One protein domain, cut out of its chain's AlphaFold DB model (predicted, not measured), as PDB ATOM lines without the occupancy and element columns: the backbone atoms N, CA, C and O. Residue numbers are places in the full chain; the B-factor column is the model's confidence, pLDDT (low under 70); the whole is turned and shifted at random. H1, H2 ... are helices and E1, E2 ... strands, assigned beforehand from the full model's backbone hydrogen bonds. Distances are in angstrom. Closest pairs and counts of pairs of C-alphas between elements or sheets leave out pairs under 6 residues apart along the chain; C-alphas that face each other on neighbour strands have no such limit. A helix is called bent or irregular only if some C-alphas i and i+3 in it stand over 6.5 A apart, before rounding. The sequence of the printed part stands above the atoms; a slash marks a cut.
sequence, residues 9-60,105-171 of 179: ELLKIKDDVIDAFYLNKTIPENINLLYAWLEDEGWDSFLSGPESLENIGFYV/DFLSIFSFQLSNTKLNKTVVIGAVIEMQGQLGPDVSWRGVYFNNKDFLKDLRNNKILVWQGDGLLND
ATOM      1  N   GLU A   9      14.456   0.673  57.785       85.06
ATOM      2  CA  GLU A   9      13.291   1.273  58.439       85.06
ATOM      3  C   GLU A   9      12.298   1.882  57.434       85.06
ATOM      4  O   GLU A   9      11.084   1.795  57.626       85.06
ATOM      5  N   LEU A  10      12.797   2.403  56.308       90.94
ATOM      6  CA  LEU A  10      11.995   3.003  55.241       90.94
ATOM      7  C   LEU A  10      11.449   1.971  54.248       90.94
ATOM      8  O   LEU A  10      10.473   2.246  53.550       90.94
ATOM      9  N   LEU A  11      12.021   0.761  54.192       90.50
ATOM     10  CA  LEU A  11      11.562  -0.291  53.276       90.50
ATOM     11  C   LEU A  11      10.095  -0.660  53.503       90.50
ATOM     12  O   LEU A  11       9.352  -0.820  52.536       90.50
ATOM     13  N   LYS A  12       9.681  -0.771  54.772       91.31
ATOM     14  CA  LYS A  12       8.290  -1.070  55.121       91.31
ATOM     15  C   LYS A  12       7.361   0.071  54.708       91.31
ATOM     16  O   LYS A  12       6.325  -0.192  54.116       91.31
ATOM     17  N   ILE A  13       7.760   1.316  54.966       94.00
ATOM     18  CA  ILE A  13       6.986   2.511  54.595       94.00
ATOM     19  C   ILE A  13       6.783   2.552  53.082       94.00
ATOM     20  O   ILE A  13       5.664   2.708  52.608       94.00
ATOM     21  N   LYS A  14       7.855   2.333  52.318       92.94
ATOM     22  CA  LYS A  14       7.814   2.258  50.856       92.94
ATOM     23  C   LYS A  14       6.843   1.174  50.370       92.94
ATOM     24  O   LYS A  14       6.042   1.438  49.478       92.94
ATOM     25  N   ASP A  15       6.901  -0.031  50.940       92.75
ATOM     26  CA  ASP A  15       5.982  -1.116  50.573       92.75
ATOM     27  C   ASP A  15       4.517  -0.766  50.937       92.75
ATOM     28  O   ASP A  15       3.635  -0.937  50.093       92.75
ATOM     29  N   ASP A  16       4.269  -0.203  52.127       93.62
ATOM     30  CA  ASP A  16       2.939   0.216  52.601       93.62
ATOM     31  C   ASP A  16       2.333   1.328  51.717       93.62
ATOM     32  O   ASP A  16       1.148   1.280  51.383       93.62
ATOM     33  N   VAL A  17       3.142   2.307  51.292       95.38
ATOM     34  CA  VAL A  17       2.743   3.383  50.365       95.38
ATOM     35  C   VAL A  17       2.337   2.813  49.007       95.38
ATOM     36  O   VAL A  17       1.271   3.156  48.492       95.38
ATOM     37  N   ILE A  18       3.158   1.923  48.434       95.00
ATOM     38  CA  ILE A  18       2.868   1.282  47.144       95.00
ATOM     39  C   ILE A  18       1.556   0.501  47.227       95.00
ATOM     40  O   ILE A  18       0.704   0.613  46.342       95.00
ATOM     41  N   ASP A  19       1.362  -0.281  48.285       94.25
ATOM     42  CA  ASP A  19       0.141  -1.064  48.435       94.25
ATOM     43  C   ASP A  19      -1.094  -0.200  48.666       94.25
ATOM     44  O   ASP A  19      -2.123  -0.456  48.039       94.25
ATOM     45  N   ALA A  20      -1.002   0.840  49.497       95.06
ATOM     46  CA  ALA A  20      -2.092   1.789  49.689       95.06
ATOM     47  C   ALA A  20      -2.496   2.452  48.364       95.06
ATOM     48  O   ALA A  20      -3.680   2.446  48.023       95.06
ATOM     49  N   PHE A  21      -1.518   2.922  47.583       96.56
ATOM     50  CA  PHE A  21      -1.751   3.566  46.292       96.56
ATOM     51  C   PHE A  21      -2.479   2.641  45.306       96.56
ATOM     52  O   PHE A  21      -3.541   2.981  44.789       96.56
ATOM     53  N   TYR A  22      -1.973   1.419  45.105       95.56
ATOM     54  CA  TYR A  22      -2.590   0.453  44.187       95.56
ATOM     55  C   TYR A  22      -3.950  -0.076  44.662       95.56
ATOM     56  O   TYR A  22      -4.745  -0.537  43.844       95.56
ATOM     57  N   LEU A  23      -4.222  -0.048  45.968       95.38
ATOM     58  CA  LEU A  23      -5.524  -0.405  46.537       95.38
ATOM     59  C   LEU A  23      -6.494   0.784  46.595       95.38
ATOM     60  O   LEU A  23      -7.589   0.625  47.137       95.38
ATOM     61  N   ASN A  24      -6.109   1.951  46.062       95.12
ATOM     62  CA  ASN A  24      -6.861   3.202  46.143       95.12
ATOM     63  C   ASN A  24      -7.273   3.551  47.588       95.12
ATOM     64  O   ASN A  24      -8.412   3.934  47.868       95.12
ATOM     65  N   LYS A  25      -6.348   3.339  48.528       96.38
ATOM     66  CA  LYS A  25      -6.478   3.694  49.944       96.38
ATOM     67  C   LYS A  25      -5.686   4.965  50.232       96.38
ATOM     68  O   LYS A  25      -4.777   5.325  49.490       96.38
ATOM     69  N   THR A  26      -6.003   5.616  51.348       96.06
ATOM     70  CA  THR A  26      -5.230   6.753  51.856       96.06
ATOM     71  C   THR A  26      -3.762   6.370  52.031       96.06
ATOM     72  O   THR A  26      -3.456   5.351  52.657       96.06
ATOM     73  N   ILE A  27      -2.868   7.190  51.476       96.38
ATOM     74  CA  ILE A  27      -1.423   7.047  51.654       96.38
ATOM     75  C   ILE A  27      -1.092   7.249  53.137       96.38
ATOM     76  O   ILE A  27      -1.592   8.200  53.742       96.38
ATOM     77  N   PRO A  28      -0.298   6.361  53.751       95.06
ATOM     78  CA  PRO A  28      -0.016   6.451  55.174       95.06
ATOM     79  C   PRO A  28       0.856   7.679  55.487       95.06
ATOM     80  O   PRO A  28       1.797   7.987  54.761       95.06
ATOM     81  N   GLU A  29       0.567   8.361  56.599       95.19
ATOM     82  CA  GLU A  29       1.251   9.604  57.010       95.19
ATOM     83  C   GLU A  29       2.758   9.425  57.246       95.19
ATOM     84  O   GLU A  29       3.537  10.370  57.138       95.19
ATOM     85  N   ASN A  30       3.195   8.196  57.527       93.19
ATOM     86  CA  ASN A  30       4.609   7.871  57.678       93.19
ATOM     87  C   ASN A  30       5.411   8.008  56.369       93.19
ATOM     88  O   ASN A  30       6.638   7.939  56.429       93.19
ATOM     89  N   ILE A  31       4.771   8.268  55.220       95.19
ATOM     90  CA  ILE A  31       5.455   8.697  53.990       95.19
ATOM     91  C   ILE A  31       6.330   9.939  54.213       95.19
ATOM     92  O   ILE A  31       7.367  10.067  53.575       95.19
ATOM     93  N   ASN A  32       5.999  10.789  55.191       94.12
ATOM     94  CA  ASN A  32       6.817  11.948  55.554       94.12
ATOM     95  C   ASN A  32       8.243  11.569  55.991       94.12
ATOM     96  O   ASN A  32       9.157  12.372  55.852       94.12
ATOM     97  N   LEU A  33       8.463  10.342  56.478       93.88
ATOM     98  CA  LEU A  33       9.810   9.847  56.786       93.88
ATOM     99  C   LEU A  33      10.607   9.512  55.517       93.88
ATOM    100  O   LEU A  33      11.822   9.672  55.508       93.88
ATOM    101  N   LEU A  34       9.934   9.074  54.444       91.88
ATOM    102  CA  LEU A  34      10.568   8.935  53.128       91.88
ATOM    103  C   LEU A  34      10.919  10.309  52.557       91.88
ATOM    104  O   LEU A  34      12.015  10.469  52.035       91.88
ATOM    105  N   TYR A  35      10.015  11.280  52.680       93.38
ATOM    106  CA  TYR A  35      10.234  12.660  52.239       93.38
ATOM    107  C   TYR A  35      11.432  13.302  52.943       93.38
ATOM    108  O   TYR A  35      12.374  13.715  52.277       93.38
ATOM    109  N   ALA A  36      11.460  13.271  54.278       91.75
ATOM    110  CA  ALA A  36      12.570  13.814  55.059       91.75
ATOM    111  C   ALA A  36      13.910  13.146  54.713       91.75
ATOM    112  O   ALA A  36      14.928  13.815  54.584       91.75
ATOM    113  N   TRP A  37      13.912  11.823  54.517       90.44
ATOM    114  CA  TRP A  37      15.126  11.127  54.104       90.44
ATOM    115  C   TRP A  37      15.573  11.522  52.690       90.44
ATOM    116  O   TRP A  37      16.770  11.664  52.462       90.44
ATOM    117  N   LEU A  38      14.641  11.713  51.748       88.31
ATOM    118  CA  LEU A  38      14.953  12.176  50.393       88.31
ATOM    119  C   LEU A  38      15.551  13.591  50.384       88.31
ATOM    120  O   LEU A  38      16.438  13.834  49.576       88.31
ATOM    121  N   GLU A  39      15.101  14.482  51.268       87.56
ATOM    122  CA  GLU A  39      15.624  15.853  51.398       87.56
ATOM    123  C   GLU A  39      17.037  15.915  51.996       87.56
ATOM    124  O   GLU A  39      17.818  16.774  51.600       87.56
ATOM    125  N   ASP A  40      17.369  15.022  52.934       84.56
ATOM    126  CA  ASP A  40      18.633  15.076  53.686       84.56
ATOM    127  C   ASP A  40      19.742  14.209  53.058       84.56
ATOM    128  O   ASP A  40      20.810  14.694  52.691       84.56
ATOM    129  N   GLU A  41      19.485  12.907  52.880       78.81
ATOM    130  CA  GLU A  41      20.512  11.922  52.489       78.81
ATOM    131  C   GLU A  41      20.226  11.235  51.144       78.81
ATOM    132  O   GLU A  41      21.127  10.756  50.448       78.81
ATOM    133  N   GLY A  42      18.946  11.111  50.796       73.31
ATOM    134  CA  GLY A  42      18.467  10.316  49.670       73.31
ATOM    135  C   GLY A  42      18.586  11.011  48.319       73.31
ATOM    136  O   GLY A  42      18.468  10.337  47.293       73.31
ATOM    137  N   TRP A  43      18.851  12.318  48.327       74.00
ATOM    138  CA  TRP A  43      18.866  13.204  47.167       74.00
ATOM    139  C   TRP A  43      19.822  12.735  46.062       74.00
ATOM    140  O   TRP A  43      19.390  12.210  45.032       74.00
ATOM    141  N   ASP A  44      21.132  12.816  46.318       69.56
ATOM    142  CA  ASP A  44      22.196  12.440  45.371       69.56
ATOM    143  C   ASP A  44      22.092  10.975  44.942       69.56
ATOM    144  O   ASP A  44      22.363  10.576  43.807       69.56
ATOM    145  N   SER A  45      21.662  10.160  45.896       64.88
ATOM    146  CA  SER A  45      21.436   8.742  45.736       64.88
ATOM    147  C   SER A  45      20.384   8.478  44.648       64.88
ATOM    148  O   SER A  45      20.633   7.692  43.729       64.88
ATOM    149  N   PHE A  46      19.221   9.125  44.707       64.38
ATOM    150  CA  PHE A  46      18.125   8.848  43.779       64.38
ATOM    151  C   PHE A  46      18.269   9.521  42.409       64.38
ATOM    152  O   PHE A  46      17.834   8.918  41.429       64.38
ATOM    153  N   LEU A  47      18.912  10.692  42.317       62.59
ATOM    154  CA  LEU A  47      19.154  11.377  41.034       62.59
ATOM    155  C   LEU A  47      20.128  10.631  40.115       62.59
ATOM    156  O   LEU A  47      20.132  10.824  38.905       62.59
ATOM    157  N   SER A  48      20.931   9.723  40.672       60.59
ATOM    158  CA  SER A  48      21.809   8.842  39.891       60.59
ATOM    159  C   SER A  48      21.079   7.654  39.230       60.59
ATOM    160  O   SER A  48      21.708   6.818  38.570       60.59
ATOM    161  N   GLY A  49      19.763   7.532  39.430       61.22
ATOM    162  CA  GLY A  49      18.941   6.455  38.887       61.22
ATOM    163  C   GLY A  49      18.589   6.658  37.404       61.22
ATOM    164  O   GLY A  49      18.409   7.777  36.952       61.22
ATOM    165  N   PRO A  50      18.419   5.584  36.614       57.19
ATOM    166  CA  PRO A  50      18.047   5.712  35.198       57.19
ATOM    167  C   PRO A  50      16.601   6.189  34.967       57.19
ATOM    168  O   PRO A  50      16.262   6.554  33.849       57.19
ATOM    169  N   GLU A  51      15.752   6.149  35.997       64.38
ATOM    170  CA  GLU A  51      14.317   6.480  35.923       64.38
ATOM    171  C   GLU A  51      13.967   7.760  36.706       64.38
ATOM    172  O   GLU A  51      12.794   8.143  36.767       64.38
ATOM    173  N   SER A  52      14.958   8.403  37.342       66.25
ATOM    174  CA  SER A  52      14.753   9.698  37.991       66.25
ATOM    175  C   SER A  52      14.616  10.774  36.930       66.25
ATOM    176  O   SER A  52      15.402  10.849  35.986       66.25
ATOM    177  N   LEU A  53      13.592  11.599  37.094       69.56
ATOM    178  CA  LEU A  53      13.371  12.764  36.261       69.56
ATOM    179  C   LEU A  53      13.933  13.981  36.986       69.56
ATOM    180  O   LEU A  53      13.592  14.208  38.144       69.56
ATOM    181  N   GLU A  54      14.760  14.741  36.284       81.50
ATOM    182  CA  GLU A  54      15.201  16.077  36.660       81.50
ATOM    183  C   GLU A  54      14.834  16.987  35.492       81.50
ATOM    184  O   GLU A  54      15.384  16.865  34.399       81.50
ATOM    185  N   ASN A  55      13.832  17.835  35.698       86.75
ATOM    186  CA  ASN A  55      13.383  18.803  34.704       86.75
ATOM    187  C   ASN A  55      13.315  20.190  35.323       86.75
ATOM    188  O   ASN A  55      13.243  20.346  36.542       86.75
ATOM    189  N   ILE A  56      13.265  21.192  34.457       87.88
ATOM    190  CA  ILE A  56      12.964  22.557  34.867       87.88
ATOM    191  C   ILE A  56      11.465  22.790  34.682       87.88
ATOM    192  O   ILE A  56      10.837  22.202  33.801       87.88
ATOM    193  N   GLY A  57      10.864  23.626  35.515       89.81
ATOM    194  CA  GLY A  57       9.499  24.079  35.321       89.81
ATOM    195  C   GLY A  57       9.294  25.545  35.645       89.81
ATOM    196  O   GLY A  57      10.148  26.195  36.237       89.81
ATOM    197  N   PHE A  58       8.128  26.053  35.265       89.44
ATOM    198  CA  PHE A  58       7.748  27.446  35.458       89.44
ATOM    199  C   PHE A  58       6.286  27.535  35.859       89.44
ATOM    200  O   PHE A  58       5.440  26.838  35.291       89.44
ATOM    201  N   TYR A  59       5.961  28.430  36.784       90.56
ATOM    202  CA  TYR A  59       4.570  28.811  36.983       90.56
ATOM    203  C   TYR A  59       4.086  29.619  35.775       90.56
ATOM    204  O   TYR A  59       4.689  30.629  35.422       90.56
ATOM    205  N   VAL A  60       2.965  29.214  35.168       88.00
ATOM    206  CA  VAL A  60       2.348  29.950  34.042       88.00
ATOM    207  C   VAL A  60       2.054  31.404  34.426       88.00
ATOM    208  O   VAL A  60       2.153  32.296  33.590       88.00
ATOM    209  N   ASP A 105      14.641  32.078  38.198       84.06
ATOM    210  CA  ASP A 105      13.273  32.100  38.742       84.06
ATOM    211  C   ASP A 105      12.465  30.871  38.274       84.06
ATOM    212  O   ASP A 105      11.303  30.952  37.868       84.06
ATOM    213  N   PHE A 106      13.112  29.704  38.276       87.44
ATOM    214  CA  PHE A 106      12.538  28.451  37.804       87.44
ATOM    215  C   PHE A 106      12.374  27.430  38.930       87.44
ATOM    216  O   PHE A 106      12.985  27.506  39.994       87.44
ATOM    217  N   LEU A 107      11.543  26.432  38.655       90.94
ATOM    218  CA  LEU A 107      11.305  25.288  39.518       90.94
ATOM    219  C   LEU A 107      12.191  24.125  39.097       90.94
ATOM    220  O   LEU A 107      12.285  23.812  37.910       90.94
ATOM    221  N   SER A 108      12.765  23.418  40.059       89.56
ATOM    222  CA  SER A 108      13.366  22.111  39.807       89.56
ATOM    223  C   SER A 108      12.328  21.023  40.071       89.56
ATOM    224  O   SER A 108      11.750  20.930  41.151       89.56
ATOM    225  N   ILE A 109      12.047  20.207  39.063       90.75
ATOM    226  CA  ILE A 109      11.040  19.151  39.113       90.75
ATOM    227  C   ILE A 109      11.750  17.816  39.233       90.75
ATOM    228  O   ILE A 109      12.529  17.444  38.353       90.75
ATOM    229  N   PHE A 110      11.395  17.069  40.274       89.00
ATOM    230  CA  PHE A 110      11.996  15.781  40.570       89.00
ATOM    231  C   PHE A 110      10.974  14.671  40.673       89.00
ATOM    232  O   PHE A 110       9.851  14.859  41.150       89.00
ATOM    233  N   SER A 111      11.387  13.482  40.254       89.19
ATOM    234  CA  SER A 111      10.608  12.276  40.466       89.19
ATOM    235  C   SER A 111      11.463  11.131  41.000       89.19
ATOM    236  O   SER A 111      12.585  10.883  40.555       89.19
ATOM    237  N   PHE A 112      10.905  10.417  41.976       87.69
ATOM    238  CA  PHE A 112      11.578   9.350  42.705       87.69
ATOM    239  C   PHE A 112      10.806   8.050  42.524       87.69
ATOM    240  O   PHE A 112       9.709   7.874  43.060       87.69
ATOM    241  N   GLN A 113      11.373   7.117  41.761       88.44
ATOM    242  CA  GLN A 113      10.737   5.826  41.537       88.44
ATOM    243  C   GLN A 113      10.876   4.921  42.768       88.44
ATOM    244  O   GLN A 113      11.981   4.587  43.193       88.44
ATOM    245  N   LEU A 114       9.749   4.438  43.288       88.31
ATOM    246  CA  LEU A 114       9.701   3.412  44.322       88.31
ATOM    247  C   LEU A 114       9.228   2.088  43.726       88.31
ATOM    248  O   LEU A 114       8.174   2.019  43.096       88.31
ATOM    249  N   SER A 115       9.965   1.008  43.989       88.69
ATOM    250  CA  SER A 115       9.611  -0.331  43.508       88.69
ATOM    251  C   SER A 115       9.419  -1.324  44.653       88.69
ATOM    252  O   SER A 115      10.239  -1.425  45.573       88.69
ATOM    253  N   ASN A 116       8.355  -2.120  44.564       85.88
ATOM    254  CA  ASN A 116       8.124  -3.302  45.386       85.88
ATOM    255  C   ASN A 116       8.339  -4.546  44.517       85.88
ATOM    256  O   ASN A 116       7.466  -4.964  43.755       85.88
ATOM    257  N   THR A 117       9.519  -5.151  44.644       78.38
ATOM    258  CA  THR A 117       9.922  -6.322  43.852       78.38
ATOM    259  C   THR A 117       9.122  -7.577  44.187       78.38
ATOM    260  O   THR A 117       8.987  -8.446  43.331       78.38
ATOM    261  N   LYS A 118       8.549  -7.679  45.395       82.00
ATOM    262  CA  LYS A 118       7.707  -8.822  45.786       82.00
ATOM    263  C   LYS A 118       6.373  -8.816  45.046       82.00
ATOM    264  O   LYS A 118       5.846  -9.878  44.736       82.00
ATOM    265  N   LEU A 119       5.837  -7.627  44.781       79.56
ATOM    266  CA  LEU A 119       4.538  -7.441  44.131       79.56
ATOM    267  C   LEU A 119       4.648  -7.046  42.656       79.56
ATOM    268  O   LEU A 119       3.622  -6.916  41.996       79.56
ATOM    269  N   ASN A 120       5.870  -6.857  42.148       87.25
ATOM    270  CA  ASN A 120       6.149  -6.331  40.811       87.25
ATOM    271  C   ASN A 120       5.369  -5.035  40.513       87.25
ATOM    272  O   ASN A 120       4.781  -4.868  39.445       87.25
ATOM    273  N   LYS A 121       5.326  -4.141  41.506       91.62
ATOM    274  CA  LYS A 121       4.634  -2.850  41.450       91.62
ATOM    275  C   LYS A 121       5.639  -1.718  41.579       91.62
ATOM    276  O   LYS A 121       6.583  -1.818  42.367       91.62
ATOM    277  N   THR A 122       5.373  -0.630  40.870       91.56
ATOM    278  CA  THR A 122       6.201   0.572  40.885       91.56
ATOM    279  C   THR A 122       5.303   1.798  40.940       91.56
ATOM    280  O   THR A 122       4.247   1.822  40.313       91.56
ATOM    281  N   VAL A 123       5.721   2.796  41.704       94.19
ATOM    282  CA  VAL A 123       5.099   4.122  41.757       94.19
ATOM    283  C   VAL A 123       6.192   5.180  41.677       94.19
ATOM    284  O   VAL A 123       7.377   4.880  41.830       94.19
ATOM    285  N   VAL A 124       5.790   6.424  41.473       92.62
ATOM    286  CA  VAL A 124       6.664   7.592  41.477       92.62
ATOM    287  C   VAL A 124       6.196   8.551  42.561       92.62
ATOM    288  O   VAL A 124       5.004   8.829  42.657       92.62
ATOM    289  N   ILE A 125       7.123   9.069  43.359       93.44
ATOM    290  CA  ILE A 125       6.891  10.242  44.203       93.44
ATOM    291  C   ILE A 125       7.346  11.472  43.422       93.44
ATOM    292  O   ILE A 125       8.477  11.499  42.944       93.44
ATOM    293  N   GLY A 126       6.476  12.471  43.288       94.00
ATOM    294  CA  GLY A 126       6.803  13.738  42.631       94.00
ATOM    295  C   GLY A 126       7.148  14.838  43.634       94.00
ATOM    296  O   GLY A 126       6.471  14.968  44.658       94.00
ATOM    297  N   ALA A 127       8.151  15.649  43.315       93.69
ATOM    298  CA  ALA A 127       8.534  16.835  44.071       93.69
ATOM    299  C   ALA A 127       8.783  18.025  43.139       93.69
ATOM    300  O   ALA A 127       9.209  17.869  41.993       93.69
ATOM    301  N   VAL A 128       8.511  19.216  43.654       93.94
ATOM    302  CA  VAL A 128       8.860  20.498  43.043       93.94
ATOM    303  C   VAL A 128       9.697  21.258  44.057       93.94
ATOM    304  O   VAL A 128       9.298  21.346  45.213       93.94
ATOM    305  N   ILE A 129      10.836  21.787  43.629       91.19
ATOM    306  CA  ILE A 129      11.717  22.603  44.457       91.19
ATOM    307  C   ILE A 129      11.771  24.010  43.899       91.19
ATOM    308  O   ILE A 129      12.021  24.208  42.710       91.19
ATOM    309  N   GLU A 130      11.564  24.973  44.786       89.94
ATOM    310  CA  GLU A 130      11.719  26.393  44.514       89.94
ATOM    311  C   GLU A 130      12.920  26.933  45.295       89.94
ATOM    312  O   GLU A 130      13.074  26.665  46.485       89.94
ATOM    313  N   MET A 131      13.782  27.709  44.640       84.38
ATOM    314  CA  MET A 131      14.917  28.349  45.303       84.38
ATOM    315  C   MET A 131      14.497  29.710  45.864       84.38
ATOM    316  O   MET A 131      14.392  30.685  45.130       84.38
ATOM    317  N   GLN A 132      14.332  29.822  47.183       82.62
ATOM    318  CA  GLN A 132      13.877  31.056  47.846       82.62
ATOM    319  C   GLN A 132      15.041  31.971  48.277       82.62
ATOM    320  O   GLN A 132      15.025  32.608  49.339       82.62
ATOM    321  N   GLY A 133      16.101  32.025  47.467       80.69
ATOM    322  CA  GLY A 133      17.299  32.820  47.744       80.69
ATOM    323  C   GLY A 133      17.958  32.453  49.079       80.69
ATOM    324  O   GLY A 133      18.509  31.366  49.235       80.69
ATOM    325  N   GLN A 134      17.921  33.367  50.056       81.44
ATOM    326  CA  GLN A 134      18.555  33.173  51.371       81.44
ATOM    327  C   GLN A 134      17.830  32.168  52.277       81.44
ATOM    328  O   GLN A 134      18.444  31.678  53.224       81.44
ATOM    329  N   LEU A 135      16.554  31.868  52.013       83.19
ATOM    330  CA  LEU A 135      15.800  30.860  52.768       83.19
ATOM    331  C   LEU A 135      16.156  29.427  52.347       83.19
ATOM    332  O   LEU A 135      15.826  28.487  53.064       83.19
ATOM    333  N   GLY A 136      16.894  29.274  51.242       82.56
ATOM    334  CA  GLY A 136      17.267  27.978  50.691       82.56
ATOM    335  C   GLY A 136      16.165  27.369  49.817       82.56
ATOM    336  O   GLY A 136      15.252  28.082  49.391       82.56
ATOM    337  N   PRO A 137      16.286  26.074  49.488       85.19
ATOM    338  CA  PRO A 137      15.275  25.357  48.725       85.19
ATOM    339  C   PRO A 137      14.016  25.116  49.567       85.19
ATOM    340  O   PRO A 137      14.107  24.659  50.706       85.19
ATOM    341  N   ASP A 138      12.851  25.374  48.984       89.94
ATOM    342  CA  ASP A 138      11.550  24.963  49.507       89.94
ATOM    343  C   ASP A 138      11.044  23.761  48.702       89.94
ATOM    344  O   ASP A 138      10.938  23.820  47.474       89.94
ATOM    345  N   VAL A 139      10.782  22.647  49.389       91.62
ATOM    346  CA  VAL A 139      10.423  21.367  48.766       91.62
ATOM    347  C   VAL A 139       8.926  21.126  48.905       91.62
ATOM    348  O   VAL A 139       8.394  20.889  49.987       91.62
ATOM    349  N   SER A 140       8.234  21.112  47.769       94.12
ATOM    350  CA  SER A 140       6.813  20.797  47.676       94.12
ATOM    351  C   SER A 140       6.601  19.377  47.154       94.12
ATOM    352  O   SER A 140       6.712  19.098  45.955       94.12
ATOM    353  N   TRP A 141       6.245  18.459  48.055       94.75
ATOM    354  CA  TRP A 141       5.850  17.096  47.695       94.75
ATOM    355  C   TRP A 141       4.466  17.081  47.049       94.75
ATOM    356  O   TRP A 141       3.474  17.509  47.637       94.75
ATOM    357  N   ARG A 142       4.390  16.558  45.824       94.81
ATOM    358  CA  ARG A 142       3.173  16.585  44.997       94.81
ATOM    359  C   ARG A 142       2.307  15.337  45.161       94.81
ATOM    360  O   ARG A 142       1.108  15.378  44.907       94.81
ATOM    361  N   GLY A 143       2.899  14.250  45.654       94.19
ATOM    362  CA  GLY A 143       2.201  13.011  45.984       94.19
ATOM    363  C   GLY A 143       2.799  11.788  45.300       94.19
ATOM    364  O   GLY A 143       3.982  11.764  44.956       94.19
ATOM    365  N   VAL A 144       1.969  10.755  45.146       96.50
ATOM    366  CA  VAL A 144       2.330   9.455  44.565       96.50
ATOM    367  C   VAL A 144       1.562   9.252  43.259       96.50
ATOM    368  O   VAL A 144       0.362   9.511  43.195       96.50
ATOM    369  N   TYR A 145       2.248   8.764  42.230       96.12
ATOM    370  CA  TYR A 145       1.749   8.609  40.866       96.12
ATOM    371  C   TYR A 145       2.116   7.229  40.313       96.12
ATOM    372  O   TYR A 145       3.073   6.602  40.769       96.12
ATOM    373  N   PHE A 146       1.400   6.742  39.294       94.88
ATOM    374  CA  PHE A 146       1.762   5.467  38.661       94.88
ATOM    375  C   PHE A 146       3.082   5.553  37.888       94.88
ATOM    376  O   PHE A 146       3.787   4.555  37.766       94.88
ATOM    377  N   ASN A 147       3.398   6.718  37.324       91.56
ATOM    378  CA  ASN A 147       4.582   6.942  36.500       91.56
ATOM    379  C   ASN A 147       4.852   8.450  36.333       91.56
ATOM    380  O   ASN A 147       4.036   9.291  36.717       91.56
ATOM    381  N   ASN A 148       5.978   8.782  35.693       88.94
ATOM    382  CA  ASN A 148       6.369  10.164  35.408       88.94
ATOM    383  C   ASN A 148       5.340  10.919  34.553       88.94
ATOM    384  O   ASN A 148       5.118  12.098  34.787       88.94
ATOM    385  N   LYS A 149       4.655  10.273  33.599       89.44
ATOM    386  CA  LYS A 149       3.664  10.962  32.749       89.44
ATOM    387  C   LYS A 149       2.468  11.455  33.561       89.44
ATOM    388  O   LYS A 149       2.012  12.573  33.339       89.44
ATOM    389  N   ASP A 150       1.987  10.651  34.507       92.62
ATOM    390  CA  ASP A 150       0.884  11.041  35.391       92.62
ATOM    391  C   ASP A 150       1.286  12.186  36.325       92.62
ATOM    392  O   ASP A 150       0.502  13.113  36.529       92.62
ATOM    393  N   PHE A 151       2.527  12.169  36.817       93.50
ATOM    394  CA  PHE A 151       3.087  13.275  37.588       93.50
ATOM    395  C   PHE A 151       3.176  14.570  36.763       93.50
ATOM    396  O   PHE A 151       2.649  15.603  37.168       93.50
ATOM    397  N   LEU A 152       3.762  14.520  35.563       89.88
ATOM    398  CA  LEU A 152       3.867  15.690  34.685       89.88
ATOM    399  C   LEU A 152       2.493  16.240  34.280       89.88
ATOM    400  O   LEU A 152       2.315  17.451  34.155       89.88
ATOM    401  N   LYS A 153       1.498  15.366  34.099       89.19
ATOM    402  CA  LYS A 153       0.114  15.775  33.844       89.19
ATOM    403  C   LYS A 153      -0.481  16.537  35.029       89.19
ATOM    404  O   LYS A 153      -1.166  17.535  34.810       89.19
ATOM    405  N   ASP A 154      -0.231  16.092  36.258       93.38
ATOM    406  CA  ASP A 154      -0.656  16.817  37.457       93.38
ATOM    407  C   ASP A 154      -0.020  18.212  37.528       93.38
ATOM    408  O   ASP A 154      -0.737  19.190  37.730       93.38
ATOM    409  N   LEU A 155       1.282  18.339  37.254       91.81
ATOM    410  CA  LEU A 155       1.953  19.646  37.203       91.81
ATOM    411  C   LEU A 155       1.281  20.602  36.206       91.81
ATOM    412  O   LEU A 155       0.946  21.732  36.563       91.81
ATOM    413  N   ARG A 156       0.972  20.125  34.995       86.88
ATOM    414  CA  ARG A 156       0.271  20.920  33.970       86.88
ATOM    415  C   ARG A 156      -1.123  21.358  34.418       86.88
ATOM    416  O   ARG A 156      -1.496  22.516  34.235       86.88
ATOM    417  N   ASN A 157      -1.883  20.462  35.051       88.75
ATOM    418  CA  ASN A 157      -3.197  20.796  35.611       88.75
ATOM    419  C   ASN A 157      -3.103  21.876  36.701       88.75
ATOM    420  O   ASN A 157      -4.024  22.675  36.858       88.75
ATOM    421  N   ASN A 158      -1.973  21.928  37.408       89.88
ATOM    422  CA  ASN A 158      -1.657  22.928  38.422       89.88
ATOM    423  C   ASN A 158      -0.902  24.147  37.862       89.88
ATOM    424  O   ASN A 158      -0.273  24.873  38.624       89.88
ATOM    425  N   LYS A 159      -0.982  24.394  36.545       89.62
ATOM    426  CA  LYS A 159      -0.391  25.573  35.887       89.62
ATOM    427  C   LYS A 159       1.129  25.668  36.053       89.62
ATOM    428  O   LYS A 159       1.678  26.767  36.106       89.62
ATOM    429  N   ILE A 160       1.799  24.518  36.090       90.19
ATOM    430  CA  ILE A 160       3.254  24.417  35.993       90.19
ATOM    431  C   ILE A 160       3.604  23.886  34.602       90.19
ATOM    432  O   ILE A 160       3.214  22.779  34.219       90.19
ATOM    433  N   LEU A 161       4.340  24.694  33.847       87.69
ATOM    434  CA  LEU A 161       4.964  24.300  32.591       87.69
ATOM    435  C   LEU A 161       6.220  23.507  32.900       87.69
ATOM    436  O   LEU A 161       6.967  23.875  33.797       87.69
ATOM    437  N   VAL A 162       6.451  22.427  32.161       85.69
ATOM    438  CA  VAL A 162       7.637  21.584  32.331       85.69
ATOM    439  C   VAL A 162       8.496  21.720  31.089       85.69
ATOM    440  O   VAL A 162       8.046  21.409  29.989       85.69
ATOM    441  N   TRP A 163       9.725  22.164  31.293       81.00
ATOM    442  CA  TRP A 163      10.777  22.263  30.300       81.00
ATOM    443  C   TRP A 163      11.606  20.981  30.322       81.00
ATOM    444  O   TRP A 163      12.341  20.721  31.279       81.00
ATOM    445  N   GLN A 164      11.463  20.154  29.286       67.44
ATOM    446  CA  GLN A 164      12.302  18.970  29.101       67.44
ATOM    447  C   GLN A 164      13.505  19.383  28.253       67.44
ATOM    448  O   GLN A 164      13.333  19.988  27.199       67.44
ATOM    449  N   GLY A 165      14.725  19.113  28.726       53.28
ATOM    450  CA  GLY A 165      15.967  19.652  28.148       53.28
ATOM    451  C   GLY A 165      16.190  19.388  26.648       53.28
ATOM    452  O   GLY A 165      16.991  20.079  26.025       53.28
ATOM    453  N   ASP A 166      15.479  18.428  26.060       41.62
ATOM    454  CA  ASP A 166      15.507  18.027  24.649       41.62
ATOM    455  C   ASP A 166      14.140  18.138  23.935       41.62
ATOM    456  O   ASP A 166      14.031  17.842  22.743       41.62
ATOM    457  N   GLY A 167      13.107  18.615  24.633       49.12
ATOM    458  CA  GLY A 167      11.751  18.784  24.128       49.12
ATOM    459  C   GLY A 167      11.089  19.992  24.775       49.12
ATOM    460  O   GLY A 167      10.553  19.909  25.881       49.12
ATOM    461  N   LEU A 168      11.119  21.111  24.050       54.31
ATOM    462  CA  LEU A 168      10.265  22.270  24.297       54.31
ATOM    463  C   LEU A 168       8.821  21.809  24.556       54.31
ATOM    464  O   LEU A 168       8.379  20.791  24.009       54.31
ATOM    465  N   LEU A 169       8.071  22.593  25.339       69.88
ATOM    466  CA  LEU A 169       6.612  22.616  25.191       69.88
ATOM    467  C   LEU A 169       6.315  22.598  23.694       69.88
ATOM    468  O   LEU A 169       6.916  23.374  22.947       69.88
ATOM    469  N   ASN A 170       5.461  21.688  23.240       79.50
ATOM    470  CA  ASN A 170       5.170  21.684  21.813       79.50
ATOM    471  C   ASN A 170       4.448  22.990  21.438       79.50
ATOM    472  O   ASN A 170       3.845  23.648  22.289       79.50
ATOM    473  N   ASP A 171       4.511  23.363  20.165       87.50
ATOM    474  CA  ASP A 171       3.923  24.610  19.672       87.50
ATOM    475  C   ASP A 171       2.445  24.760  20.074       87.50
ATOM    476  O   ASP A 171       2.015  25.849  20.444       87.50
TER     477      ASP A 171
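Overview. This is residues 9 to 60 and 105 to 171 of the 179 residues of an uncharacterized protein of Polynucleobacter sp. VK13 (UniProt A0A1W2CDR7). A strongly twisted sheet of five strands curls round helix H3, while H1 and H2 pack on its opposite face, so that helices and sheet make three layers. H1 crosses the sheet near the turn of the long hairpin E2 and E3, and H2, sharply kinked, meets H1 with its first residues. The printed part has 119 residues, with three named helices and five named strands in the order H1 H2 E1 E2 E3 E4 H3 E5; the sheet, E4 E3 E2 E1 E5, is antiparallel throughout and the class is mixed, helices and strands. The whole is compact, with a radius of gyration of the C-alphas of 14.6 A and spans of 41 by 35 by 26 A.

Along the chain. H1, residues 9 to 22, begins at C-alpha 9 (13.291, 1.273, 58.439) and is 21.4 A long; it is neither bent nor irregular, but only just: C-alphas 9 and 12 are 6.4 A apart. H2, residues 31 to 47, is 19.0 A long and irregular, with C-alphas 41 and 44 7.3 A apart and a kink of 80 degrees near residue 41. E1 is residues 53 to 59. After the cut come E2, residues 107 to 116, 29.4 A, E3, residues 121 to 131, 33.1 A, and E4, residues 137 to 145, 22.9 A. H3 is residues 148 to 157, and E5, residues 160 to 163, ends at C-alpha 163 (10.777, 22.263, 30.300).

Arrangement. E2, E3 and E4 form a meander, each strand the antiparallel neighbour of the one before; N 112 and O 125 are 2.8 A apart between E2 and E3, N 140 and O 128 2.8 A between E4 and E3. E1 is antiparallel to E2, with N 57 and O 107 at 2.8 A, and to edge strand E5, with N 163 and O 56 at 2.7 A. The sheet curls round H3, whose C-alpha 151 is 5.9 A from that of Tyr 145 in E4, their closest pair. H1 is on the sheet at a height over the sheet of 8.3 A and runs across the strands, at 73 degrees to E3 on the local plane. H2 is on the sheet at a height over the sheet of 9.6 A and also runs across the strands, at 75 degrees to E4 on the local plane. H2 touches H1 with residues 31 to 34 alone, about perpendicular at 75 degrees; the closest C-alphas are those of Ile 13 and Ile 31, 6.4 A. H3 is apart from H1 and H2. Every O i to N i+4 pair of H3 is within hydrogen-bond range, against 9 of 10 in H1 and 9 of 13 in H2.

Size, cuts and confidence. The C-alphas farthest apart are those of Glu 9 and Asp 171, 46.2 A. Residues 61 to 104 are not printed, and C-alphas 60 and 105 are 12.1 A apart across this cut, which lies in the link from E1 to E2. Of the links that are printed whole, H1 to H2 is short and the others are tight. Mean pLDDT of the printed part is 85.9; residues 44 to 53 and 164 to 169 are under 70.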